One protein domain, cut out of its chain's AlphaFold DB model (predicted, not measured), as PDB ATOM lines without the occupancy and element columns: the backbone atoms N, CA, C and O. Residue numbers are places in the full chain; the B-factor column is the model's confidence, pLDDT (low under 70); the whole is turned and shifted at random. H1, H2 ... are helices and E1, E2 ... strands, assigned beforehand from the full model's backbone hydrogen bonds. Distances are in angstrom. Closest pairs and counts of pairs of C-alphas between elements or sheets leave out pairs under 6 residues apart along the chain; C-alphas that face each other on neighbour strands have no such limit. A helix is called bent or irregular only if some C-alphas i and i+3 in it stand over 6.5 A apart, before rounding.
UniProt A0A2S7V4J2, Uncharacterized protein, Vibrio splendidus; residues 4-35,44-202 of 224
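This is residues 4 to 35 and 44 to 202 of the 224 residues of an uncharacterized protein of Vibrio splendidus (UniProt A0A2S7V4J2). Look for a loose up-and-down bundle of four lengthwise helical pieces, H1, H4, H6a and H7b, each running against the one before; H3 of the helical hairpin H2 and H3 crosses H6a, and a small hairpin, E1 and E2, lies by the last residues of H1. Residues 4 to 10 and 160 to 166 stick out at opposite ends. You have 191 printed residues, mostly helix, with named elements in the order H1 H2 H3 E1 E2 H4 H5 H6 H7 and antiparallel strands; the whole is loose, radius of gyration of the C-alphas 20.0 A, and flat, 75 by 48 by 25 A.

Find C-alpha 4 at (26.339, 4.668, -19.486); H1 runs from there to residue 35, 46.4 A, with a kink of 30 degrees near residue 23, neither bent nor irregular, but only just: C-alphas 21 and 24 are 6.3 A apart. Then come H2, residues 45 to 64, 28.5 A; H3, 69 to 87, 27.9 A; E1, 92 to 95; E2, 98 to 101; H4, 102 to 119, 25.9 A; H5, 126 to 129. H6, 131 to 157, and H7, 164 to 201, each assigned as one helix by hydrogen bonds, are bent: C-alphas 144 and 147 are 6.7 A apart, 172 and 175 7.0 A. Their arms are H6a to 144, H6b from 147, H7a to 172, and H7b from 175, 37.8 A, ending at C-alpha 201 (23.455, 22.369, -31.003).

H1 touches H4, opposite ways at a shallow tilt of 12 degrees; closest C-alphas Asn 34 and Ser 104, 5.5 A. H7b touches H6a, closest C-alphas Ala 136 and Thr 189, 4.8 A, and, with residues 192 to 200 alone, H4. H3 touches H6a at a steep tilt of 69 degrees, only just short of perpendicular. H5 touches H4; H6b touches H7b and only just H7a, with 3 pairs of C-alphas within 8 A. Between E1 and E2, N 93 and O 100 are 2.8 A apart. O i to N i+4 pairs are all within hydrogen-bond range in H2, H4, H6a, H6b, H7a and H7b, 26 of 28 in H1 and 14 of 15 in H3; H5 is too short for one.

The farthest C-alphas, Glu 4 and Pro 163, are 75.3 A apart. Residues 36 to 43 are cut out, a gap of 23.2 A between C-alphas 35 and 44. Of the links printed whole, none is long. No printed residue has pLDDT under 70.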
ATOM      1  N   GLU A   4      27.027   3.422 -19.132       76.25
ATOM      2  CA  GLU A   4      26.339   4.668 -19.486       76.25
ATOM      3  C   GLU A   4      26.741   5.873 -18.628       76.25
ATOM      4  O   GLU A   4      26.816   6.993 -19.136       76.25
ATOM      5  N   VAL A   5      26.996   5.660 -17.335       78.50
ATOM      6  CA  VAL A   5      27.401   6.727 -16.409       78.50
ATOM      7  C   VAL A   5      28.776   7.243 -16.815       78.50
ATOM      8  O   VAL A   5      28.944   8.447 -16.969       78.50
ATOM      9  N   MET A   6      29.709   6.335 -17.116       78.00
ATOM     10  CA  MET A   6      31.043   6.658 -17.641       78.00
ATOM     11  C   MET A   6      30.978   7.486 -18.932       78.00
ATOM     12  O   MET A   6      31.662   8.499 -19.053       78.00
ATOM     13  N   LYS A   7      30.106   7.115 -19.883       78.56
ATOM     14  CA  LYS A   7      29.912   7.875 -21.130       78.56
ATOM     15  C   LYS A   7      29.352   9.275 -20.883       78.56
ATOM     16  O   LYS A   7      29.831  10.229 -21.491       78.56
ATOM     17  N   LYS A   8      28.353   9.419 -20.005       79.38
ATOM     18  CA  LYS A   8      27.787  10.733 -19.642       79.38
ATOM     19  C   LYS A   8      28.832  11.628 -18.976       79.38
ATOM     20  O   LYS A   8      28.909  12.806 -19.309       79.38
ATOM     21  N   LEU A   9      29.654  11.055 -18.098       82.62
ATOM     22  CA  LEU A   9      30.741  11.755 -17.416       82.62
ATOM     23  C   LEU A   9      31.829  12.197 -18.404       82.62
ATOM     24  O   LEU A   9      32.225  13.355 -18.389       82.62
ATOM     25  N   GLY A  10      32.232  11.324 -19.333       82.88
ATOM     26  CA  GLY A  10      33.178  11.672 -20.398       82.88
ATOM     27  C   GLY A  10      32.678  12.818 -21.282       82.88
ATOM     28  O   GLY A  10      33.406  13.777 -21.526       82.88
ATOM     29  N   TRP A  11      31.408  12.783 -21.697       82.69
ATOM     30  CA  TRP A  11      30.803  13.884 -22.455       82.69
ATOM     31  C   TRP A  11      30.727  15.186 -21.661       82.69
ATOM     32  O   TRP A  11      30.952  16.254 -22.226       82.69
ATOM     33  N   PHE A  12      30.426  15.111 -20.365       84.50
ATOM     34  CA  PHE A  12      30.443  16.281 -19.496       84.50
ATOM     35  C   PHE A  12      31.845  16.900 -19.414       84.50
ATOM     36  O   PHE A  12      31.976  18.106 -19.602       84.50
ATOM     37  N   MET A  13      32.891  16.084 -19.244       86.50
ATOM     38  CA  MET A  13      34.281  16.557 -19.219       86.50
ATOM     39  C   MET A  13      34.678  17.245 -20.530       86.50
ATOM     40  O   MET A  13      35.266  18.320 -20.499       86.50
ATOM     41  N   VAL A  14      34.291  16.687 -21.682       86.69
ATOM     42  CA  VAL A  14      34.534  17.322 -22.991       86.69
ATOM     43  C   VAL A  14      33.860  18.694 -23.076       86.69
ATOM     44  O   VAL A  14      34.488  19.665 -23.492       86.69
ATOM     45  N   ARG A  15      32.597  18.810 -22.645       86.81
ATOM     46  CA  ARG A  15      31.898  20.106 -22.624       86.81
ATOM     47  C   ARG A  15      32.543  21.091 -21.654       86.81
ATOM     48  O   ARG A  15      32.618  22.272 -21.971       86.81
ATOM     49  N   LEU A  16      33.031  20.619 -20.511       88.25
ATOM     50  CA  LEU A  16      33.734  21.450 -19.538       88.25
ATOM     51  C   LEU A  16      35.025  22.022 -20.126       88.25
ATOM     52  O   LEU A  16      35.253  23.222 -20.019       88.25
ATOM     53  N   VAL A  17      35.811  21.204 -20.832       88.88
ATOM     54  CA  VAL A  17      37.016  21.668 -21.541       88.88
ATOM     55  C   VAL A  17      36.665  22.702 -22.613       88.88
ATOM     56  O   VAL A  17      37.302  23.750 -22.677       88.88
ATOM     57  N   ILE A  18      35.625  22.464 -23.420       88.25
ATOM     58  CA  ILE A  18      35.178  23.425 -24.443       88.25
ATOM     59  C   ILE A  18      34.733  24.746 -23.804       88.25
ATOM     60  O   ILE A  18      35.118  25.809 -24.282       88.25
ATOM     61  N   ALA A  19      33.948  24.690 -22.725       88.75
ATOM     62  CA  ALA A  19      33.487  25.877 -22.007       88.75
ATOM     63  C   ALA A  19      34.654  26.652 -21.373       88.75
ATOM     64  O   ALA A  19      34.689  27.879 -21.416       88.75
ATOM     65  N   TYR A  20      35.638  25.945 -20.818       89.44
ATOM     66  CA  TYR A  20      36.843  26.557 -20.270       89.44
ATOM     67  C   TYR A  20      37.647  27.286 -21.356       89.44
ATOM     68  O   TYR A  20      37.976  28.459 -21.202       89.44
ATOM     69  N   LEU A  21      37.886  26.627 -22.496       90.00
ATOM     70  CA  LEU A  21      38.597  27.221 -23.632       90.00
ATOM     71  C   LEU A  21      37.852  28.421 -24.233       90.00
ATOM     72  O   LEU A  21      38.481  29.410 -24.608       90.00
ATOM     73  N   SER A  22      36.519  28.370 -24.305       88.94
ATOM     74  CA  SER A  22      35.721  29.476 -24.843       88.94
ATOM     75  C   SER A  22      35.654  30.678 -23.901       88.94
ATOM     76  O   SER A  22      35.490  31.801 -24.372       88.94
ATOM     77  N   THR A  23      35.843  30.480 -22.594       88.12
ATOM     78  CA  THR A  23      35.766  31.558 -21.595       88.12
ATOM     79  C   THR A  23      36.763  32.681 -21.891       88.12
ATOM     80  O   THR A  23      36.381  33.847 -21.854       88.12
ATOM     81  N   GLY A  24      38.006  32.361 -22.268       87.88
ATOM     82  CA  GLY A  24      39.010  33.376 -22.616       87.88
ATOM     83  C   GLY A  24      38.602  34.237 -23.818       87.88
ATOM     84  O   GLY A  24      38.725  35.461 -23.782       87.88
ATOM     85  N   VAL A  25      38.039  33.611 -24.856       87.88
ATOM     86  CA  VAL A  25      37.538  34.313 -26.050       87.88
ATOM     87  C   VAL A  25      36.357  35.216 -25.690       87.88
ATOM     88  O   VAL A  25      36.326  36.381 -26.078       87.88
ATOM     89  N   LEU A  26      35.405  34.704 -24.905       90.88
ATOM     90  CA  LEU A  26      34.220  35.456 -24.482       90.88
ATOM     91  C   LEU A  26      34.587  36.652 -23.597       90.88
ATOM     92  O   LEU A  26      34.016  37.727 -23.766       90.88
ATOM     93  N   LEU A  27      35.572  36.499 -22.710       88.69
ATOM     94  CA  LEU A  27      36.110  37.602 -21.913       88.69
ATOM     95  C   LEU A  27      36.756  38.675 -22.793       88.69
ATOM     96  O   LEU A  27      36.471  39.856 -22.608       88.69
ATOM     97  N   GLY A  28      37.560  38.283 -23.786       87.44
ATOM     98  CA  GLY A  28      38.139  39.226 -24.748       87.44
ATOM     99  C   GLY A  28      37.067  40.037 -25.482       87.44
ATOM    100  O   GLY A  28      37.170  41.258 -25.594       87.44
ATOM    101  N   VAL A  29      35.984  39.377 -25.898       87.75
ATOM    102  CA  VAL A  29      34.826  40.025 -26.530       87.75
ATOM    103  C   VAL A  29      34.111  40.990 -25.577       87.75
ATOM    104  O   VAL A  29      33.734  42.088 -25.987       87.75
ATOM    105  N   ILE A  30      33.933  40.625 -24.304       87.94
ATOM    106  CA  ILE A  30      33.332  41.515 -23.295       87.94
ATOM    107  C   ILE A  30      34.201  42.764 -23.090       87.94
ATOM    108  O   ILE A  30      33.670  43.873 -23.055       87.94
ATOM    109  N   ILE A  31      35.525  42.612 -23.004       86.50
ATOM    110  CA  ILE A  31      36.465  43.731 -22.826       86.50
ATOM    111  C   ILE A  31      36.424  44.677 -24.032       86.50
ATOM    112  O   ILE A  31      36.339  45.897 -23.861       86.50
ATOM    113  N   LEU A  32      36.425  44.129 -25.251       84.94
ATOM    114  CA  LEU A  32      36.304  44.921 -26.477       84.94
ATOM    115  C   LEU A  32      34.999  45.724 -26.481       84.94
ATOM    116  O   LEU A  32      35.032  46.943 -26.649       84.94
ATOM    117  N   ASN A  33      33.868  45.074 -26.199       82.31
ATOM    118  CA  ASN A  33      32.567  45.744 -26.129       82.31
ATOM    119  C   ASN A  33      32.496  46.785 -25.004       82.31
ATOM    120  O   ASN A  33      31.843  47.814 -25.149       82.31
ATOM    121  N   ASN A  34      33.192  46.571 -23.886       84.12
ATOM    122  CA  ASN A  34      33.254  47.559 -22.813       84.12
ATOM    123  C   ASN A  34      33.996  48.831 -23.239       84.12
ATOM    124  O   ASN A  34      33.637  49.932 -22.830       84.12
ATOM    125  N   THR A  35      35.005  48.681 -24.094       77.44
ATOM    126  CA  THR A  35      35.871  49.777 -24.536       77.44
ATOM    127  C   THR A  35      35.217  50.595 -25.655       77.44
ATOM    128  O   THR A  35      35.219  51.828 -25.617       77.44
ATOM    129  N   ASP A  44      17.049  60.296 -27.410       85.44
ATOM    130  CA  ASP A  44      15.789  61.028 -27.500       85.44
ATOM    131  C   ASP A  44      14.613  60.063 -27.270       85.44
ATOM    132  O   ASP A  44      14.441  59.066 -27.991       85.44
ATOM    133  N   TRP A  45      13.834  60.345 -26.224       84.44
ATOM    134  CA  TRP A  45      12.685  59.546 -25.803       84.44
ATOM    135  C   TRP A  45      11.501  59.643 -26.760       84.44
ATOM    136  O   TRP A  45      10.813  58.639 -26.961       84.44
ATOM    137  N   ASP A  46      11.287  60.800 -27.383       89.12
ATOM    138  CA  ASP A  46      10.188  61.007 -28.321       89.12
ATOM    139  C   ASP A  46      10.453  60.208 -29.598       89.12
ATOM    140  O   ASP A  46       9.590  59.460 -30.071       89.12
ATOM    141  N   ILE A  47      11.688  60.265 -30.105       88.75
ATOM    142  CA  ILE A  47      12.113  59.459 -31.256       88.75
ATOM    143  C   ILE A  47      12.008  57.966 -30.929       88.75
ATOM    144  O   ILE A  47      11.537  57.184 -31.760       88.75
ATOM    145  N   MET A  48      12.394  57.552 -29.716       90.56
ATOM    146  CA  MET A  48      12.305  56.150 -29.304       90.56
ATOM    147  C   MET A  48      10.853  55.669 -29.202       90.56
ATOM    148  O   MET A  48      10.547  54.554 -29.630       90.56
ATOM    149  N   ALA A  49       9.943  56.501 -28.689       91.75
ATOM    150  CA  ALA A  49       8.522  56.183 -28.609       91.75
ATOM    151  C   ALA A  49       7.911  55.996 -30.005       91.75
ATOM    152  O   ALA A  49       7.278  54.969 -30.270       91.75
ATOM    153  N   TRP A  50       8.158  56.928 -30.930       93.38
ATOM    154  CA  TRP A  50       7.690  56.815 -32.316       93.38
ATOM    155  C   TRP A  50       8.288  55.609 -33.040       93.38
ATOM    156  O   TRP A  50       7.566  54.873 -33.719       93.38
ATOM    157  N   PHE A  51       9.585  55.359 -32.849       92.31
ATOM    158  CA  PHE A  51      10.249  54.173 -33.377       92.31
ATOM    159  C   PHE A  51       9.600  52.892 -32.840       92.31
ATOM    160  O   PHE A  51       9.225  52.014 -33.618       92.31
ATOM    161  N   ALA A  52       9.380  52.795 -31.528       92.94
ATOM    162  CA  ALA A  52       8.736  51.641 -30.911       92.94
ATOM    163  C   ALA A  52       7.316  51.417 -31.454       92.94
ATOM    164  O   ALA A  52       6.969  50.281 -31.788       92.94
ATOM    165  N   VAL A  53       6.513  52.476 -31.614       94.44
ATOM    166  CA  VAL A  53       5.170  52.395 -32.214       94.44
ATOM    167  C   VAL A  53       5.247  51.851 -33.642       94.44
ATOM    168  O   VAL A  53       4.562  50.879 -33.967       94.44
ATOM    169  N   PHE A  54       6.120  52.413 -34.481       94.00
ATOM    170  CA  PHE A  54       6.278  51.993 -35.873       94.00
ATOM    171  C   PHE A  54       6.681  50.517 -35.995       94.00
ATOM    172  O   PHE A  54       6.040  49.736 -36.706       94.00
ATOM    173  N   VAL A  55       7.712  50.101 -35.256       93.38
ATOM    174  CA  VAL A  55       8.211  48.719 -35.291       93.38
ATOM    175  C   VAL A  55       7.173  47.754 -34.704       93.38
ATOM    176  O   VAL A  55       7.063  46.616 -35.167       93.38
ATOM    177  N   THR A  56       6.348  48.196 -33.747       94.12
ATOM    178  CA  THR A  56       5.257  47.388 -33.175       94.12
ATOM    179  C   THR A  56       4.152  47.141 -34.196       94.12
ATOM    180  O   THR A  56       3.711  46.001 -34.356       94.12
ATOM    181  N   ILE A  57       3.747  48.174 -34.941       95.31
ATOM    182  CA  ILE A  57       2.784  48.042 -36.043       95.31
ATOM    183  C   ILE A  57       3.325  47.066 -37.091       95.31
ATOM    184  O   ILE A  57       2.631  46.126 -37.483       95.31
ATOM    185  N   LEU A  58       4.588  47.226 -37.493       92.88
ATOM    186  CA  LEU A  58       5.228  46.335 -38.459       92.88
ATOM    187  C   LEU A  58       5.293  44.885 -37.946       92.88
ATOM    188  O   LEU A  58       4.974  43.947 -38.678       92.88
ATOM    189  N   SER A  59       5.615  44.697 -36.665       92.31
ATOM    190  CA  SER A  59       5.614  43.384 -36.008       92.31
ATOM    191  C   SER A  59       4.228  42.743 -36.018       92.31
ATOM    192  O   SER A  59       4.107  41.546 -36.283       92.31
ATOM    193  N   TYR A  60       3.175  43.527 -35.771       93.06
ATOM    194  CA  TYR A  60       1.793  43.059 -35.818       93.06
ATOM    195  C   TYR A  60       1.383  42.625 -37.231       93.06
ATOM    196  O   TYR A  60       0.809  41.549 -37.406       93.06
ATOM    197  N   VAL A  61       1.737  43.404 -38.257       92.50
ATOM    198  CA  VAL A  61       1.490  43.031 -39.660       92.50
ATOM    199  C   VAL A  61       2.186  41.708 -39.994       92.50
ATOM    200  O   VAL A  61       1.549  40.781 -40.502       92.50
ATOM    201  N   LEU A  62       3.465  41.562 -39.632       90.06
ATOM    202  CA  LEU A  62       4.221  40.322 -39.838       90.06
ATOM    203  C   LEU A  62       3.659  39.143 -39.038       90.06
ATOM    204  O   LEU A  62       3.707  38.004 -39.505       90.06
ATOM    205  N   PHE A  63       3.115  39.398 -37.849       90.25
ATOM    206  CA  PHE A  63       2.477  38.382 -37.023       90.25
ATOM    207  C   PHE A  63       1.241  37.780 -37.709       90.25
ATOM    208  O   PHE A  63       1.046  36.562 -37.666       90.25
ATOM    209  N   ARG A  64       0.435  38.617 -38.380       89.88
ATOM    210  CA  ARG A  64      -0.804  38.211 -39.067       89.88
ATOM    211  C   ARG A  64      -0.568  37.332 -40.294       89.88
ATOM    212  O   ARG A  64      -1.445  36.553 -40.661       89.88
ATOM    213  N   ILE A  65       0.603  37.417 -40.918       90.00
ATOM    214  CA  ILE A  65       0.951  36.601 -42.082       90.00
ATOM    215  C   ILE A  65       1.511  35.255 -41.597       90.00
ATOM    216  O   ILE A  65       2.596  35.209 -41.020       90.00
ATOM    217  N   LYS A  66       0.813  34.138 -41.879       82.81
ATOM    218  CA  LYS A  66       1.194  32.776 -41.422       82.81
ATOM    219  C   LYS A  66       2.669  32.430 -41.671       82.81
ATOM    220  O   LYS A  66       3.297  31.764 -40.853       82.81
ATOM    221  N   ARG A  67       3.225  32.880 -42.801       84.50
ATOM    222  CA  ARG A  67       4.620  32.621 -43.193       84.50
ATOM    223  C   ARG A  67       5.637  33.352 -42.311       84.50
ATOM    224  O   ARG A  67       6.734  32.844 -42.111       84.50
ATOM    225  N   THR A  68       5.287  34.519 -41.776       87.75
ATOM    226  CA  THR A  68       6.195  35.385 -41.006       87.75
ATOM    227  C   THR A  68       5.819  35.485 -39.533       87.75
ATOM    228  O   THR A  68       6.474  36.216 -38.796       87.75
ATOM    229  N   THR A  69       4.834  34.718 -39.055       88.44
ATOM    230  CA  THR A  69       4.343  34.806 -37.671       88.44
ATOM    231  C   THR A  69       5.454  34.688 -36.624       88.44
ATOM    232  O   THR A  69       5.472  35.449 -35.660       88.44
ATOM    233  N   ASN A  70       6.412  33.772 -36.805       88.50
ATOM    234  CA  ASN A  70       7.534  33.614 -35.871       88.50
ATOM    235  C   ASN A  70       8.493  34.813 -35.891       88.50
ATOM    236  O   ASN A  70       8.997  35.201 -34.840       88.50
ATOM    237  N   ILE A  71       8.701  35.418 -37.064       88.94
ATOM    238  CA  ILE A  71       9.505  36.636 -37.221       88.94
ATOM    239  C   ILE A  71       8.791  37.807 -36.541       88.94
ATOM    240  O   ILE A  71       9.416  38.511 -35.760       88.94
ATOM    241  N   GLY A  72       7.477  37.958 -36.741       89.19
ATOM    242  CA  GLY A  72       6.675  38.987 -36.070       89.19
ATOM    243  C   GLY A  72       6.709  38.871 -34.541       89.19
ATOM    244  O   GLY A  72       6.901  39.870 -33.858       89.19
ATOM    245  N   LYS A  73       6.618  37.650 -33.989       92.31
ATOM    246  CA  LYS A  73       6.776  37.404 -32.540       92.31
ATOM    247  C   LYS A  73       8.161  37.801 -32.030       92.31
ATOM    248  O   LYS A  73       8.268  38.441 -30.987       92.31
ATOM    249  N   LEU A  74       9.213  37.401 -32.749       92.25
ATOM    250  CA  LEU A  74      10.590  37.731 -32.388       92.25
ATOM    251  C   LEU A  74      10.816  39.243 -32.422       92.25
ATOM    252  O   LEU A  74      11.414  39.790 -31.500       92.25
ATOM    253  N   MET A  75      10.316  39.908 -33.459       92.31
ATOM    254  CA  MET A  75      10.434  41.349 -33.642       92.31
ATOM    255  C   MET A  75       9.707  42.104 -32.528       92.31
ATOM    256  O   MET A  75      10.311  42.968 -31.902       92.31
ATOM    257  N   PHE A  76       8.488  41.687 -32.176       93.06
ATOM    258  CA  PHE A  76       7.745  42.251 -31.048       93.06
ATOM    259  C   PHE A  76       8.520  42.137 -29.725       93.06
ATOM    260  O   PHE A  76       8.670  43.119 -29.003       93.06
ATOM    261  N   ALA A  77       9.087  40.962 -29.431       93.44
ATOM    262  CA  ALA A  77       9.926  40.770 -28.245       93.44
ATOM    263  C   ALA A  77      11.227  41.598 -28.301       93.44
ATOM    264  O   ALA A  77      11.689  42.101 -27.279       93.44
ATOM    265  N   SER A  78      11.802  41.761 -29.492       93.81
ATOM    266  CA  SER A  78      13.039  42.517 -29.703       93.81
ATOM    267  C   SER A  78      12.845  44.020 -29.499       93.81
ATOM    268  O   SER A  78      13.769  44.688 -29.051       93.81
ATOM    269  N   ILE A  79      11.655  44.572 -29.761       93.88
ATOM    270  CA  ILE A  79      11.361  45.987 -29.470       93.88
ATOM    271  C   ILE A  79      11.463  46.250 -27.971       93.88
ATOM    272  O   ILE A  79      12.125  47.201 -27.569       93.88
ATOM    273  N   LEU A  80      10.870  45.384 -27.142       91.69
ATOM    274  CA  LEU A  80      10.960  45.512 -25.685       91.69
ATOM    275  C   LEU A  80      12.418  45.465 -25.221       91.69
ATOM    276  O   LEU A  80      12.840  46.296 -24.421       91.69
ATOM    277  N   GLY A  81      13.210  44.542 -25.773       90.25
ATOM    278  CA  GLY A  81      14.645  44.499 -25.503       90.25
ATOM    279  C   GLY A  81      15.382  45.752 -25.987       90.25
ATOM    280  O   GLY A  81      16.277  46.224 -25.299       90.25
ATOM    281  N   THR A  82      14.975  46.345 -27.111       90.31
ATOM    282  CA  THR A  82      15.556  47.596 -27.638       90.31
ATOM    283  C   THR A  82      15.293  48.771 -26.699       90.31
ATOM    284  O   THR A  82      16.211  49.537 -26.430       90.31
ATOM    285  N   VAL A  83      14.074  48.883 -26.160       89.94
ATOM    286  CA  VAL A  83      13.710  49.901 -25.154       89.94
ATOM    287  C   VAL A  83      14.568  49.754 -23.899       89.94
ATOM    288  O   VAL A  83      15.095  50.736 -23.383       89.94
ATOM    289  N   VAL A  84      14.761  48.521 -23.422       89.00
ATOM    290  CA  VAL A  84      15.641  48.264 -22.275       89.00
ATOM    291  C   VAL A  84      17.087  48.641 -22.606       89.00
ATOM    292  O   VAL A  84      17.739  49.300 -21.805       89.00
ATOM    293  N   LEU A  85      17.591  48.280 -23.788       86.25
ATOM    294  CA  LEU A  85      18.947  48.644 -24.204       86.25
ATOM    295  C   LEU A  85      19.143  50.161 -24.274       86.25
ATOM    296  O   LEU A  85      20.176  50.637 -23.815       86.25
ATOM    297  N   SER A  86      18.166  50.916 -24.788       82.94
ATOM    298  CA  SER A  86      18.257  52.377 -24.837       82.94
ATOM    299  C   SER A  86      18.285  52.995 -23.439       82.94
ATOM    300  O   SER A  86      19.126  53.848 -23.186       82.94
ATOM    301  N   MET A  87      17.459  52.503 -22.506       85.62
ATOM    302  CA  MET A  87      17.415  53.003 -21.121       85.62
ATOM    303  C   MET A  87      18.755  52.921 -20.389       85.62
ATOM    304  O   MET A  87      19.050  53.775 -19.564       85.62
ATOM    305  N   TYR A  88      19.547  51.888 -20.672       83.00
ATOM    306  CA  TYR A  88      20.818  51.633 -19.991       83.00
ATOM    307  C   TYR A  88      22.036  51.888 -20.886       83.00
ATOM    308  O   TYR A  88      23.145  51.481 -20.545       83.00
ATOM    309  N   ALA A  89      21.858  52.530 -22.041       76.06
ATOM    310  CA  ALA A  89      22.930  52.694 -23.020       76.06
ATOM    311  C   ALA A  89      24.098  53.552 -22.500       76.06
ATOM    312  O   ALA A  89      25.251  53.272 -22.825       76.06
ATOM    313  N   GLU A  90      23.810  54.558 -21.670       76.56
ATOM    314  CA  GLU A  90      24.814  55.463 -21.087       76.56
ATOM    315  C   GLU A  90      25.281  55.026 -19.689       76.56
ATOM    316  O   GLU A  90      26.290  55.514 -19.179       76.56
ATOM    317  N   GLU A  91      24.584  54.067 -19.083       83.12
ATOM    318  CA  GLU A  91      24.832  53.644 -17.711       83.12
ATOM    319  C   GLU A  91      26.108  52.802 -17.604       83.12
ATOM    320  O   GLU A  91      26.333  51.841 -18.357       83.12
ATOM    321  N   SER A  92      26.942  53.145 -16.623       84.31
ATOM    322  CA  SER A  92      28.211  52.469 -16.358       84.31
ATOM    323  C   SER A  92      28.415  52.269 -14.860       84.31
ATOM    324  O   SER A  92      28.103  53.142 -14.054       84.31
ATOM    325  N   TYR A  93      28.921  51.098 -14.488       85.44
ATOM    326  CA  TYR A  93      29.030  50.650 -13.107       85.44
ATOM    327  C   TYR A  93      30.473  50.298 -12.768       85.44
ATOM    328  O   TYR A  93      31.166  49.627 -13.533       85.44
ATOM    329  N   TRP A  94      30.918  50.684 -11.576       85.38
ATOM    330  CA  TRP A  94      32.228  50.301 -11.063       85.38
ATOM    331  C   TRP A  94      32.166  48.924 -10.408       85.38
ATOM    332  O   TRP A  94      31.509  48.740  -9.385       85.38
ATOM    333  N   ILE A  95      32.875  47.955 -10.983       81.25
ATOM    334  CA  ILE A  95      32.999  46.597 -10.444       81.25
ATOM    335  C   ILE A  95      34.486  46.279 -10.336       81.25
ATOM    336  O   ILE A  95      35.198  46.306 -11.336       81.25
ATOM    337  N   ALA A  96      34.961  45.977  -9.124       79.62
ATOM    338  CA  ALA A  96      36.360  45.614  -8.865       79.62
ATOM    339  C   ALA A  96      37.382  46.598  -9.489       79.62
ATOM    340  O   ALA A  96      38.344  46.181 -10.129       79.62
ATOM    341  N   ASN A  97      37.157  47.908  -9.316       81.62
ATOM    342  CA  ASN A  97      37.962  49.005  -9.884       81.62
ATOM    343  C   ASN A  97      38.002  49.088 -11.422       81.62
ATOM    344  O   ASN A  97      38.828  49.811 -11.976       81.62
ATOM    345  N   ILE A  98      37.097  48.404 -12.119       82.75
ATOM    346  CA  ILE A  98      36.913  48.527 -13.565       82.75
ATOM    347  C   ILE A  98      35.558  49.188 -13.804       82.75
ATOM    348  O   ILE A  98      34.546  48.756 -13.251       82.75
ATOM    349  N   ASN A  99      35.527  50.232 -14.635       84.81
ATOM    350  CA  ASN A  99      34.268  50.797 -15.103       84.81
ATOM    351  C   ASN A  99      33.690  49.895 -16.207       84.81
ATOM    352  O   ASN A  99      34.296  49.739 -17.272       84.81
ATOM    353  N   VAL A 100      32.543  49.277 -15.937       85.88
ATOM    354  CA  VAL A 100      31.860  48.348 -16.836       85.88
ATOM    355  C   VAL A 100      30.540  48.952 -17.300       85.88
ATOM    356  O   VAL A 100      29.659  49.263 -16.503       85.88
ATOM    357  N   ARG A 101      30.369  49.071 -18.615       86.31
ATOM    358  CA  ARG A 101      29.128  49.527 -19.243       86.31
ATOM    359  C   ARG A 101      28.017  48.495 -19.112       86.31
ATOM    360  O   ARG A 101      28.254  47.286 -19.206       86.31
ATOM    361  N   SER A 102      26.783  48.976 -18.996       86.50
ATOM    362  CA  SER A 102      25.591  48.133 -18.850       86.50
ATOM    363  C   SER A 102      25.422  47.118 -19.976       86.50
ATOM    364  O   SER A 102      25.081  45.962 -19.718       86.50
ATOM    365  N   TRP A 103      25.727  47.489 -21.225       85.25
ATOM    366  CA  TRP A 103      25.638  46.546 -22.343       85.25
ATOM    367  C   TRP A 103      26.609  45.370 -22.229       85.25
ATOM    368  O   TRP A 103      26.292  44.259 -22.656       85.25
ATOM    369  N   SER A 104      27.777  45.587 -21.623       87.88
ATOM    370  CA  SER A 104      28.801  44.554 -21.464       87.88
ATOM    371  C   SER A 104      28.406  43.599 -20.352       87.88
ATOM    372  O   SER A 104      28.596  42.391 -20.481       87.88
ATOM    373  N   LEU A 105      27.777  44.123 -19.296       88.50
ATOM    374  CA  LEU A 105      27.157  43.310 -18.252       88.50
ATOM    375  C   LEU A 105      26.025  42.455 -18.814       88.50
ATOM    376  O   LEU A 105      25.994  41.248 -18.571       88.50
ATOM    377  N   PHE A 106      25.142  43.044 -19.620       88.69
ATOM    378  CA  PHE A 106      24.058  42.312 -20.266       88.69
ATOM    379  C   PHE A 106      24.587  41.178 -21.157       88.69
ATOM    380  O   PHE A 106      24.125  40.039 -21.063       88.69
ATOM    381  N   LEU A 107      25.619  41.455 -21.962       89.44
ATOM    382  CA  LEU A 107      26.284  40.441 -22.782       89.44
ATOM    383  C   LEU A 107      26.919  39.333 -21.932       89.44
ATOM    384  O   LEU A 107      26.787  38.153 -22.259       89.44
ATOM    385  N   SER A 108      27.565  39.696 -20.822       90.94
ATOM    386  CA  SER A 108      28.161  38.739 -19.889       90.94
ATOM    387  C   SER A 108      27.109  37.789 -19.311       90.94
ATOM    388  O   SER A 108      27.305  36.574 -19.319       90.94
ATOM    389  N   VAL A 109      25.958  38.312 -18.872       91.31
ATOM    390  CA  VAL A 109      24.844  37.493 -18.364       91.31
ATOM    391  C   VAL A 109      24.325  36.540 -19.442       91.31
ATOM    392  O   VAL A 109      24.103  35.357 -19.164       91.31
ATOM    393  N   LEU A 110      24.186  37.011 -20.685       91.88
ATOM    394  CA  LEU A 110      23.784  36.160 -21.805       91.88
ATOM    395  C   LEU A 110      24.784  35.025 -22.036       91.88
ATOM    396  O   LEU A 110      24.375  33.866 -22.098       91.88
ATOM    397  N   TYR A 111      26.082  35.319 -22.104       92.38
ATOM    398  CA  TYR A 111      27.110  34.295 -22.293       92.38
ATOM    399  C   TYR A 111      27.133  33.272 -21.163       92.38
ATOM    400  O   TYR A 111      27.160  32.072 -21.438       92.38
ATOM    401  N   VAL A 112      27.033  33.712 -19.907       91.62
ATOM    402  CA  VAL A 112      26.935  32.803 -18.759       91.62
ATOM    403  C   VAL A 112      25.708  31.899 -18.889       91.62
ATOM    404  O   VAL A 112      25.830  30.687 -18.727       91.62
ATOM    405  N   SER A 113      24.545  32.441 -19.262       90.06
ATOM    406  CA  SER A 113      23.326  31.637 -19.433       90.06
ATOM    407  C   SER A 113      23.470  30.566 -20.528       90.06
ATOM    408  O   SER A 113      23.062  29.416 -20.337       90.06
ATOM    409  N   MET A 114      24.119  30.905 -21.647       92.19
ATOM    410  CA  MET A 114      24.368  29.980 -22.755       92.19
ATOM    411  C   MET A 114      25.391  28.901 -22.378       92.19
ATOM    412  O   MET A 114      25.167  27.723 -22.660       92.19
ATOM    413  N   LEU A 115      26.483  29.273 -21.702       90.25
ATOM    414  CA  LEU A 115      27.490  28.326 -21.215       90.25
ATOM    415  C   LEU A 115      26.915  27.371 -20.166       90.25
ATOM    416  O   LEU A 115      27.172  26.169 -20.225       90.25
ATOM    417  N   LEU A 116      26.089  27.876 -19.248       90.19
ATOM    418  CA  LEU A 116      25.400  27.046 -18.261       90.19
ATOM    419  C   LEU A 116      24.499  26.015 -18.939       90.19
ATOM    420  O   LEU A 116      24.546  24.840 -18.577       90.19
ATOM    421  N   TYR A 117      23.730  26.417 -19.955       89.50
ATOM    422  CA  TYR A 117      22.920  25.475 -20.729       89.50
ATOM    423  C   TYR A 117      23.772  24.464 -21.509       89.50
ATOM    424  O   TYR A 117      23.414  23.290 -21.605       89.50
ATOM    425  N   PHE A 118      24.901  24.898 -22.072       87.94
ATOM    426  CA  PHE A 118      25.816  24.010 -22.785       87.94
ATOM    427  C   PHE A 118      26.361  22.907 -21.865       87.94
ATOM    428  O   PHE A 118      26.317  21.725 -22.218       87.94
ATOM    429  N   LEU A 119      26.812  23.275 -20.661       87.38
ATOM    430  CA  LEU A 119      27.301  22.334 -19.651       87.38
ATOM    431  C   LEU A 119      26.176  21.428 -19.139       87.38
ATOM    432  O   LEU A 119      26.293  20.198 -19.165       87.38
ATOM    433  N   PHE A 120      25.060  22.039 -18.748       86.06
ATOM    434  CA  PHE A 120      23.902  21.383 -18.158       86.06
ATOM    435  C   PHE A 120      22.668  21.617 -19.038       86.06
ATOM    436  O   PHE A 120      21.888  22.528 -18.765       86.06
ATOM    437  N   PRO A 121      22.434  20.794 -20.081       80.94
ATOM    438  CA  PRO A 121      21.294  20.952 -20.983       80.94
ATOM    439  C   PRO A 121      19.999  20.506 -20.295       80.94
ATOM    440  O   PRO A 121      19.423  19.454 -20.583       80.94
ATOM    441  N   HIS A 122      19.565  21.298 -19.319       81.75
ATOM    442  CA  HIS A 122      18.413  21.043 -18.482       81.75
ATOM    443  C   HIS A 122      17.196  21.808 -19.006       81.75
ATOM    444  O   HIS A 122      17.308  22.929 -19.505       81.75
ATOM    445  N   ARG A 123      16.003  21.212 -18.880       79.31
ATOM    446  CA  ARG A 123      14.760  21.796 -19.421       79.31
ATOM    447  C   ARG A 123      14.460  23.183 -18.848       79.31
ATOM    448  O   ARG A 123      13.933  24.018 -19.571       79.31
ATOM    449  N   TRP A 124      14.860  23.430 -17.604       83.62
ATOM    450  CA  TRP A 124      14.673  24.698 -16.899       83.62
ATOM    451  C   TRP A 124      15.560  25.829 -17.425       83.62
ATOM    452  O   TRP A 124      15.204  26.991 -17.283       83.62
ATOM    453  N   LEU A 125      16.687  25.504 -18.068       81.25
ATOM    454  CA  LEU A 125      17.594  26.497 -18.648       81.25
ATOM    455  C   LEU A 125      17.208  26.878 -20.088       81.25
ATOM    456  O   LEU A 125      17.622  27.913 -20.604       81.25
ATOM    457  N   LYS A 126      16.361  26.070 -20.738       80.50
ATOM    458  CA  LYS A 126      15.918  26.284 -22.120       80.50
ATOM    459  C   LYS A 126      15.162  27.609 -22.348       80.50
ATOM    460  O   LYS A 126      15.390  28.208 -23.395       80.50
ATOM    461  N   PRO A 127      14.298  28.105 -21.438       82.56
ATOM    462  CA  PRO A 127      13.659  29.413 -21.599       82.56
ATOM    463  C   PRO A 127      14.660  30.572 -21.684       82.56
ATOM    464  O   PRO A 127      14.453  31.489 -22.469       82.56
ATOM    465  N   PHE A 128      15.782  30.509 -20.960       84.31
ATOM    466  CA  PHE A 128      16.801  31.566 -20.992       84.31
ATOM    467  C   PHE A 128      17.530  31.640 -22.335       84.31
ATOM    468  O   PHE A 128      17.912  32.720 -22.771       84.31
ATOM    469  N   LEU A 129      17.641  30.523 -23.058       86.06
ATOM    470  CA  LEU A 129      18.190  30.531 -24.415       86.06
ATOM    471  C   LEU A 129      17.344  31.347 -25.396       86.06
ATOM    472  O   LEU A 129      17.887  31.840 -26.378       86.06
ATOM    473  N   PHE A 130      16.040  31.521 -25.149       86.38
ATOM    474  CA  PHE A 130      15.193  32.375 -25.987       86.38
ATOM    475  C   PHE A 130      15.574  33.861 -25.879       86.38
ATOM    476  O   PHE A 130      15.389  34.607 -26.837       86.38
ATOM    477  N   LEU A 131      16.187  34.282 -24.768       89.19
ATOM    478  CA  LEU A 131      16.692  35.649 -24.617       89.19
ATOM    479  C   LEU A 131      17.818  35.954 -25.608       89.19
ATOM    480  O   LEU A 131      18.006  37.108 -25.962       89.19
ATOM    481  N   SER A 132      18.540  34.942 -26.092       91.44
ATOM    482  CA  SER A 132      19.668  35.123 -27.014       91.44
ATOM    483  C   SER A 132      19.245  35.664 -28.390       91.44
ATOM    484  O   SER A 132      19.730  36.727 -28.777       91.44
ATOM    485  N   PRO A 133      18.324  35.020 -29.140       90.81
ATOM    486  CA  PRO A 133      17.840  35.574 -30.402       90.81
ATOM    487  C   PRO A 133      17.064  36.883 -30.211       90.81
ATOM    488  O   PRO A 133      17.146  37.751 -31.075       90.81
ATOM    489  N   VAL A 134      16.354  37.060 -29.087       92.81
ATOM    490  CA  VAL A 134      15.680  38.332 -28.766       92.81
ATOM    491  C   VAL A 134      16.699  39.446 -28.545       92.81
ATOM    492  O   VAL A 134      16.550  40.524 -29.109       92.81
ATOM    493  N   ALA A 135      17.761  39.194 -27.781       92.00
ATOM    494  CA  ALA A 135      18.839  40.150 -27.562       92.00
ATOM    495  C   ALA A 135      19.535  40.506 -28.877       92.00
ATOM    496  O   ALA A 135      19.725  41.684 -29.159       92.00
ATOM    497  N   ALA A 136      19.852  39.513 -29.715       92.19
ATOM    498  CA  ALA A 136      20.421  39.755 -31.038       92.19
ATOM    499  C   ALA A 136      19.500  40.645 -31.893       92.19
ATOM    500  O   ALA A 136      19.961  41.631 -32.460       92.19
ATOM    501  N   GLY A 137      18.195  40.353 -31.934       93.12
ATOM    502  CA  GLY A 137      17.212  41.185 -32.633       93.12
ATOM    503  C   GLY A 137      17.086  42.594 -32.046       93.12
ATOM    504  O   GLY A 137      16.959  43.561 -32.791       93.12
ATOM    505  N   SER A 138      17.186  42.727 -30.725       92.88
ATOM    506  CA  SER A 138      17.141  44.018 -30.028       92.88
ATOM    507  C   SER A 138      18.340  44.887 -30.399       92.88
ATOM    508  O   SER A 138      18.185  46.058 -30.721       92.88
ATOM    509  N   TRP A 139      19.535  44.294 -30.445       90.69
ATOM    510  CA  TRP A 139      20.745  44.971 -30.903       90.69
ATOM    511  C   TRP A 139      20.652  45.412 -32.366       90.69
ATOM    512  O   TRP A 139      21.088  46.511 -32.694       90.69
ATOM    513  N   VAL A 140      20.048  44.601 -33.243       92.62
ATOM    514  CA  VAL A 140      19.782  44.997 -34.639       92.62
ATOM    515  C   VAL A 140      18.878  46.214 -34.699       92.62
ATOM    516  O   VAL A 140      19.210  47.183 -35.374       92.62
ATOM    517  N   LEU A 141      17.741  46.171 -34.005       93.12
ATOM    518  CA  LEU A 141      16.787  47.275 -33.997       93.12
ATOM    519  C   LEU A 141      17.402  48.544 -33.405       93.12
ATOM    520  O   LEU A 141      17.176  49.628 -33.934       93.12
ATOM    521  N   PHE A 142      18.214  48.406 -32.360       90.38
ATOM    522  CA  PHE A 142      18.921  49.514 -31.733       90.38
ATOM    523  C   PHE A 142      19.923  50.173 -32.687       90.38
ATOM    524  O   PHE A 142      19.885  51.386 -32.892       90.38
ATOM    525  N   TRP A 143      20.803  49.377 -33.293       89.62
ATOM    526  CA  TRP A 143      21.903  49.882 -34.110       89.62
ATOM    527  C   TRP A 143      21.489  50.243 -35.530       89.62
ATOM    528  O   TRP A 143      21.874  51.295 -36.007       89.62
ATOM    529  N   ILE A 144      20.715  49.408 -36.223       91.56
ATOM    530  CA  ILE A 144      20.320  49.658 -37.622       91.56
ATOM    531  C   ILE A 144      19.054  50.515 -37.701       91.56
ATOM    532  O   ILE A 144      18.862  51.243 -38.670       91.56
ATOM    533  N   GLY A 145      18.179  50.419 -36.700       89.62
ATOM    534  CA  GLY A 145      16.926  51.165 -36.661       89.62
ATOM    535  C   GLY A 145      17.073  52.485 -35.918       89.62
ATOM    536  O   GLY A 145      17.223  53.536 -36.531       89.62
ATOM    537  N   TYR A 146      17.013  52.423 -34.588       90.06
ATOM    538  CA  TYR A 146      16.878  53.602 -33.734       90.06
ATOM    539  C   TYR A 146      18.047  54.585 -33.866       90.06
ATOM    540  O   TYR A 146      17.829  55.752 -34.169       90.06
ATOM    541  N   THR A 147      19.286  54.122 -33.674       88.62
ATOM    542  CA  THR A 147      20.478  54.987 -33.603       88.62
ATOM    543  C   THR A 147      20.658  55.884 -34.839       88.62
ATOM    544  O   THR A 147      20.765  57.099 -34.673       88.62
ATOM    545  N   PRO A 148      20.656  55.363 -36.082       88.81
ATOM    546  CA  PRO A 148      20.822  56.198 -37.268       88.81
ATOM    547  C   PRO A 148      19.629  57.131 -37.508       88.81
ATOM    548  O   PRO A 148      19.837  58.266 -37.939       88.81
ATOM    549  N   ILE A 149      18.397  56.702 -37.198       89.94
ATOM    550  CA  ILE A 149      17.208  57.569 -37.276       89.94
ATOM    551  C   ILE A 149      17.347  58.737 -36.300       89.94
ATOM    552  O   ILE A 149      17.165  59.885 -36.692       89.94
ATOM    553  N   ASN A 150      17.730  58.447 -35.057       89.69
ATOM    554  CA  ASN A 150      17.923  59.442 -34.013       89.69
ATOM    555  C   ASN A 150      18.978  60.486 -34.407       89.69
ATOM    556  O   ASN A 150      18.722  61.687 -34.349       89.69
ATOM    557  N   VAL A 151      20.135  60.035 -34.904       88.62
ATOM    558  CA  VAL A 151      21.201  60.928 -35.386       88.62
ATOM    559  C   VAL A 151      20.724  61.782 -36.562       88.62
ATOM    560  O   VAL A 151      20.976  62.984 -36.593       88.62
ATOM    561  N   THR A 152      20.014  61.186 -37.520       90.12
ATOM    562  CA  THR A 152      19.519  61.901 -38.702       90.12
ATOM    563  C   THR A 152      18.522  62.989 -38.317       90.12
ATOM    564  O   THR A 152      18.665  64.129 -38.754       90.12
ATOM    565  N   LEU A 153      17.550  62.663 -37.462       89.25
ATOM    566  CA  LEU A 153      16.561  63.624 -36.976       89.25
ATOM    567  C   LEU A 153      17.209  64.728 -36.136       89.25
ATOM    568  O   LEU A 153      16.856  65.890 -36.304       89.25
ATOM    569  N   SER A 154      18.205  64.390 -35.314       87.44
ATOM    570  CA  SER A 154      18.969  65.376 -34.541       87.44
ATOM    571  C   SER A 154      19.716  66.360 -35.446       87.44
ATOM    572  O   SER A 154      19.714  67.562 -35.190       87.44
ATOM    573  N   ILE A 155      20.328  65.874 -36.535       87.56
ATOM    574  CA  ILE A 155      21.012  66.735 -37.511       87.56
ATOM    575  C   ILE A 155      20.001  67.625 -38.232       87.56
ATOM    576  O   ILE A 155      20.209  68.833 -38.296       87.56
ATOM    577  N   MET A 156      18.900  67.058 -38.732       88.12
ATOM    578  CA  MET A 156      17.846  67.822 -39.412       88.12
ATOM    579  C   MET A 156      17.224  68.882 -38.496       88.12
ATOM    580  O   MET A 156      17.013  70.012 -38.922       88.12
ATOM    581  N   GLY A 157      16.987  68.552 -37.224       86.12
ATOM    582  CA  GLY A 157      16.461  69.486 -36.227       86.12
ATOM    583  C   GLY A 157      17.417  70.633 -35.891       86.12
ATOM    584  O   GLY A 157      16.967  71.707 -35.504       86.12
ATOM    585  N   ALA A 158      18.725  70.447 -36.087       85.38
ATOM    586  CA  ALA A 158      19.721  71.498 -35.893       85.38
ATOM    587  C   ALA A 158      19.824  72.473 -37.086       85.38
ATOM    588  O   ALA A 158      20.534  73.481 -36.992       85.38
ATOM    589  N   GLN A 159      19.135  72.217 -38.202       84.56
ATOM    590  CA  GLN A 159      19.172  73.084 -39.378       84.56
ATOM    591  C   GLN A 159      18.739  74.519 -39.024       84.56
ATOM    592  O   GLN A 159      17.687  74.742 -38.434       84.56
ATOM    593  N   GLY A 160      19.571  75.507 -39.367       83.31
ATOM    594  CA  GLY A 160      19.328  76.921 -39.050       83.31
ATOM    595  C   GLY A 160      19.709  77.354 -37.627       83.31
ATOM    596  O   GLY A 160      19.661  78.544 -37.332       83.31
ATOM    597  N   THR A 161      20.129  76.428 -36.754       86.69
ATOM    598  CA  THR A 161      20.635  76.747 -35.400       86.69
ATOM    599  C   THR A 161      22.163  76.748 -35.316       86.69
ATOM    600  O   THR A 161      22.745  77.438 -34.480       86.69
ATOM    601  N   ILE A 162      22.822  75.992 -36.196       87.44
ATOM    602  CA  ILE A 162      24.281  75.889 -36.291       87.44
ATOM    603  C   ILE A 162      24.790  76.497 -37.605       87.44
ATOM    604  O   ILE A 162      24.046  76.524 -38.584       87.44
ATOM    605  N   PRO A 163      26.059  76.950 -37.661       90.50
ATOM    606  CA  PRO A 163      26.665  77.434 -38.899       90.50
ATOM    607  C   PRO A 163      26.594  76.392 -40.022       90.50
ATOM    608  O   PRO A 163      26.886  75.215 -39.780       90.50
ATOM    609  N   ASP A 164      26.297  76.836 -41.245       88.38
ATOM    610  CA  ASP A 164      26.103  75.969 -42.419       88.38
ATOM    611  C   ASP A 164      27.288  75.028 -42.673       88.38
ATOM    612  O   ASP A 164      27.106  73.856 -43.000       88.38
ATOM    613  N   GLU A 165      28.517  75.491 -42.432       89.12
ATOM    614  CA  GLU A 165      29.726  74.670 -42.553       89.12
ATOM    615  C   GLU A 165      29.698  73.450 -41.611       89.12
ATOM    616  O   GLU A 165      30.018  72.327 -42.010       89.12
ATOM    617  N   LYS A 166      29.266  73.644 -40.357       86.94
ATOM    618  CA  LYS A 166      29.150  72.557 -39.373       86.94
ATOM    619  C   LYS A 166      27.986  71.629 -39.706       86.94
ATOM    620  O   LYS A 166      28.118  70.420 -39.529       86.94
ATOM    621  N   TYR A 167      26.882  72.178 -40.211       88.56
ATOM    622  CA  TYR A 167      25.720  71.407 -40.647       88.56
ATOM    623  C   TYR A 167      26.054  70.493 -41.833       88.56
ATOM    624  O   TYR A 167      25.824  69.285 -41.772       88.56
ATOM    625  N   HIS A 168      26.690  71.031 -42.876       89.75
ATOM    626  CA  HIS A 168      27.133  70.241 -44.024       89.75
ATOM    627  C   HIS A 168      28.150  69.171 -43.632       89.75
ATOM    628  O   HIS A 168      28.071  68.043 -44.119       89.75
ATOM    629  N   LYS A 169      29.058  69.482 -42.699       89.56
ATOM    630  CA  LYS A 169      29.989  68.493 -42.150       89.56
ATOM    631  C   LYS A 169      29.267  67.373 -41.393       89.56
ATOM    632  O   LYS A 169      29.650  66.217 -41.541       89.56
ATOM    633  N   ALA A 170      28.226  67.687 -40.621       86.19
ATOM    634  CA  ALA A 170      27.423  66.687 -39.916       86.19
ATOM    635  C   ALA A 170      26.651  65.781 -40.889       86.19
ATOM    636  O   ALA A 170      26.673  64.562 -40.736       86.19
ATOM    637  N   ILE A 171      26.046  66.351 -41.938       89.06
ATOM    638  CA  ILE A 171      25.395  65.573 -43.004       89.06
ATOM    639  C   ILE A 171      26.399  64.652 -43.699       89.06
ATOM    640  O   ILE A 171      26.103  63.481 -43.925       89.06
ATOM    641  N   ALA A 172      27.595  65.154 -44.014       91.88
ATOM    642  CA  ALA A 172      28.629  64.367 -44.681       91.88
ATOM    643  C   ALA A 172      29.103  63.159 -43.850       91.88
ATOM    644  O   ALA A 172      29.598  62.194 -44.422       91.88
ATOM    645  N   MET A 173      28.921  63.180 -42.523       88.50
ATOM    646  CA  MET A 173      29.244  62.057 -41.634       88.50
ATOM    647  C   MET A 173      28.151  60.980 -41.579       88.50
ATOM    648  O   MET A 173      28.424  59.876 -41.107       88.50
ATOM    649  N   LEU A 174      26.925  61.251 -42.050       89.31
ATOM    650  CA  LEU A 174      25.816  60.290 -41.975       89.31
ATOM    651  C   LEU A 174      26.156  58.927 -42.605       89.31
ATOM    652  O   LEU A 174      25.958  57.921 -41.925       89.31
ATOM    653  N   PRO A 175      26.709  58.832 -43.832       90.62
ATOM    654  CA  PRO A 175      27.038  57.536 -44.428       90.62
ATOM    655  C   PRO A 175      27.965  56.681 -43.549       90.62
ATOM    656  O   PRO A 175      27.724  55.484 -43.369       90.62
ATOM    657  N   ASP A 176      28.972  57.304 -42.932       88.81
ATOM    658  CA  ASP A 176      29.915  56.623 -42.041       88.81
ATOM    659  C   ASP A 176      29.240  56.151 -40.749       88.81
ATOM    660  O   ASP A 176      29.528  55.055 -40.257       88.81
ATOM    661  N   ILE A 177      28.297  56.933 -40.217       86.94
ATOM    662  CA  ILE A 177      27.504  56.559 -39.038       86.94
ATOM    663  C   ILE A 177      26.635  55.340 -39.350       86.94
ATOM    664  O   ILE A 177      26.640  54.379 -38.578       86.94
ATOM    665  N   TYR A 178      25.945  55.329 -40.492       89.31
ATOM    666  CA  TYR A 178      25.136  54.187 -40.927       89.31
ATOM    667  C   TYR A 178      25.991  52.930 -41.128       89.31
ATOM    668  O   TYR A 178      25.615  51.850 -40.669       89.31
ATOM    669  N   SER A 179      27.164  53.065 -41.753       88.88
ATOM    670  CA  SER A 179      28.114  51.960 -41.930       88.88
ATOM    671  C   SER A 179      28.610  51.414 -40.588       88.88
ATOM    672  O   SER A 179      28.552  50.210 -40.334       88.88
ATOM    673  N   THR A 180      29.006  52.298 -39.671       87.50
ATOM    674  CA  THR A 180      29.466  51.922 -38.325       87.50
ATOM    675  C   THR A 180      28.366  51.211 -37.538       87.50
ATOM    676  O   THR A 180      28.624  50.203 -36.874       87.50
ATOM    677  N   CYS A 181      27.128  51.693 -37.642       88.50
ATOM    678  CA  CYS A 181      25.956  51.074 -37.033       88.50
ATOM    679  C   CYS A 181      25.678  49.677 -37.606       88.50
ATOM    680  O   CYS A 181      25.445  48.736 -36.848       88.50
ATOM    681  N   LEU A 182      25.761  49.515 -38.931       89.75
ATOM    682  CA  LEU A 182      25.608  48.223 -39.601       89.75
ATOM    683  C   LEU A 182      26.675  47.223 -39.136       89.75
ATOM    684  O   LEU A 182      26.345  46.104 -38.743       89.75
ATOM    685  N   ILE A 183      27.949  47.627 -39.144       88.19
ATOM    686  CA  ILE A 183      29.070  46.789 -38.698       88.19
ATOM    687  C   ILE A 183      28.874  46.391 -37.234       88.19
ATOM    688  O   ILE A 183      29.004  45.216 -36.894       88.19
ATOM    689  N   SER A 184      28.495  47.345 -36.381       86.00
ATOM    690  CA  SER A 184      28.220  47.085 -34.967       86.00
ATOM    691  C   SER A 184      27.101  46.058 -34.813       86.00
ATOM    692  O   SER A 184      27.286  45.047 -34.140       86.00
ATOM    693  N   ALA A 185      25.971  46.239 -35.497       88.88
ATOM    694  CA  ALA A 185      24.864  45.289 -35.460       88.88
ATOM    695  C   ALA A 185      25.279  43.881 -35.913       88.88
ATOM    696  O   ALA A 185      24.904  42.892 -35.281       88.88
ATOM    697  N   LEU A 186      26.075  43.769 -36.979       89.25
ATOM    698  CA  LEU A 186      26.583  42.489 -37.482       89.25
ATOM    699  C   LEU A 186      27.524  41.810 -36.482       89.25
ATOM    700  O   LEU A 186      27.402  40.608 -36.239       89.25
ATOM    701  N   LEU A 187      28.428  42.560 -35.856       86.06
ATOM    702  CA  LEU A 187      29.314  42.029 -34.819       86.06
ATOM    703  C   LEU A 187      28.512  41.563 -33.597       86.06
ATOM    704  O   LEU A 187      28.679  40.428 -33.152       86.06
ATOM    705  N   TRP A 188      27.568  42.379 -33.117       84.94
ATOM    706  CA  TRP A 188      26.714  42.043 -31.974       84.94
ATOM    707  C   TRP A 188      25.811  40.835 -32.226       84.94
ATOM    708  O   TRP A 188      25.640  39.980 -31.357       84.94
ATOM    709  N   THR A 189      25.240  40.728 -33.420       89.25
ATOM    710  CA  THR A 189      24.387  39.590 -33.774       89.25
ATOM    711  C   THR A 189      25.187  38.320 -33.980       89.25
ATOM    712  O   THR A 189      24.809  37.280 -33.443       89.25
ATOM    713  N   SER A 190      26.294  38.387 -34.722       88.06
ATOM    714  CA  SER A 190      27.125  37.218 -35.011       88.06
ATOM    715  C   SER A 190      27.721  36.613 -33.743       88.06
ATOM    716  O   SER A 190      27.666  35.393 -33.583       88.06
ATOM    717  N   GLN A 191      28.195  37.432 -32.798       88.31
ATOM    718  CA  GLN A 191      28.730  36.930 -31.530       88.31
ATOM    719  C   GLN A 191      27.642  36.253 -30.679       88.31
ATOM    720  O   GLN A 191      27.825  35.125 -30.222       88.31
ATOM    721  N   VAL A 192      26.466  36.878 -30.524       89.75
ATOM    722  CA  VAL A 192      25.374  36.329 -29.703       89.75
ATOM    723  C   VAL A 192      24.806  35.059 -30.336       89.75
ATOM    724  O   VAL A 192      24.635  34.048 -29.653       89.75
ATOM    725  N   LEU A 193      24.545  35.075 -31.646       90.38
ATOM    726  CA  LEU A 193      24.002  33.920 -32.362       90.38
ATOM    727  C   LEU A 193      25.020  32.787 -32.496       90.38
ATOM    728  O   LEU A 193      24.625  31.625 -32.442       90.38
ATOM    729  N   GLY A 194      26.313  33.095 -32.627       88.75
ATOM    730  CA  GLY A 194      27.383  32.100 -32.674       88.75
ATOM    731  C   GLY A 194      27.495  31.312 -31.368       88.75
ATOM    732  O   GLY A 194      27.511  30.078 -31.383       88.75
ATOM    733  N   VAL A 195      27.485  32.003 -30.225       89.56
ATOM    734  CA  VAL A 195      27.508  31.348 -28.905       89.56
ATOM    735  C   VAL A 195      26.203  30.595 -28.648       89.56
ATOM    736  O   VAL A 195      26.232  29.457 -28.177       89.56
ATOM    737  N   TYR A 196      25.062  31.172 -29.031       90.56
ATOM    738  CA  TYR A 196      23.762  30.508 -28.945       90.56
ATOM    739  C   TYR A 196      23.733  29.208 -29.759       90.56
ATOM    740  O   TYR A 196      23.290  28.174 -29.258       90.56
ATOM    741  N   ALA A 197      24.242  29.234 -30.991       86.69
ATOM    742  CA  ALA A 197      24.339  28.072 -31.863       86.69
ATOM    743  C   ALA A 197      25.183  26.960 -31.224       86.69
ATOM    744  O   ALA A 197      24.766  25.798 -31.188       86.69
ATOM    745  N   LEU A 198      26.340  27.325 -30.665       86.69
ATOM    746  CA  LEU A 198      27.218  26.399 -29.957       86.69
ATOM    747  C   LEU A 198      26.519  25.792 -28.735       86.69
ATOM    748  O   LEU A 198      26.532  24.574 -28.562       86.69
ATOM    749  N   ALA A 199      25.853  26.609 -27.920       86.44
ATOM    750  CA  ALA A 199      25.147  26.142 -26.730       86.44
ATOM    751  C   ALA A 199      23.954  25.235 -27.066       86.44
ATOM    752  O   ALA A 199      23.734  24.207 -26.417       86.44
ATOM    753  N   TYR A 200      23.188  25.595 -28.097       83.25
ATOM    754  CA  TYR A 200      21.975  24.888 -28.484       83.25
ATOM    755  C   TYR A 200      22.272  23.559 -29.191       83.25
ATOM    756  O   TYR A 200      21.705  22.532 -28.813       83.25
ATOM    757  N   TRP A 201      23.164  23.557 -30.191       78.88
ATOM    758  CA  TRP A 201      23.455  22.369 -31.003       78.88
ATOM    759  C   TRP A 201      24.653  21.559 -30.508       78.88
ATOM    760  O   TRP A 201      24.643  20.331 -30.634       78.88
ATOM    761  N   GLY A 202      25.654  22.219 -29.924       73.38
ATOM    762  CA  GLY A 202      26.901  21.595 -29.481       73.38
ATOM    763  C   GLY A 202      26.748  20.700 -28.253       73.38
ATOM    764  O   GLY A 202      27.616  19.867 -27.999       73.38
TER     765      GLY A 202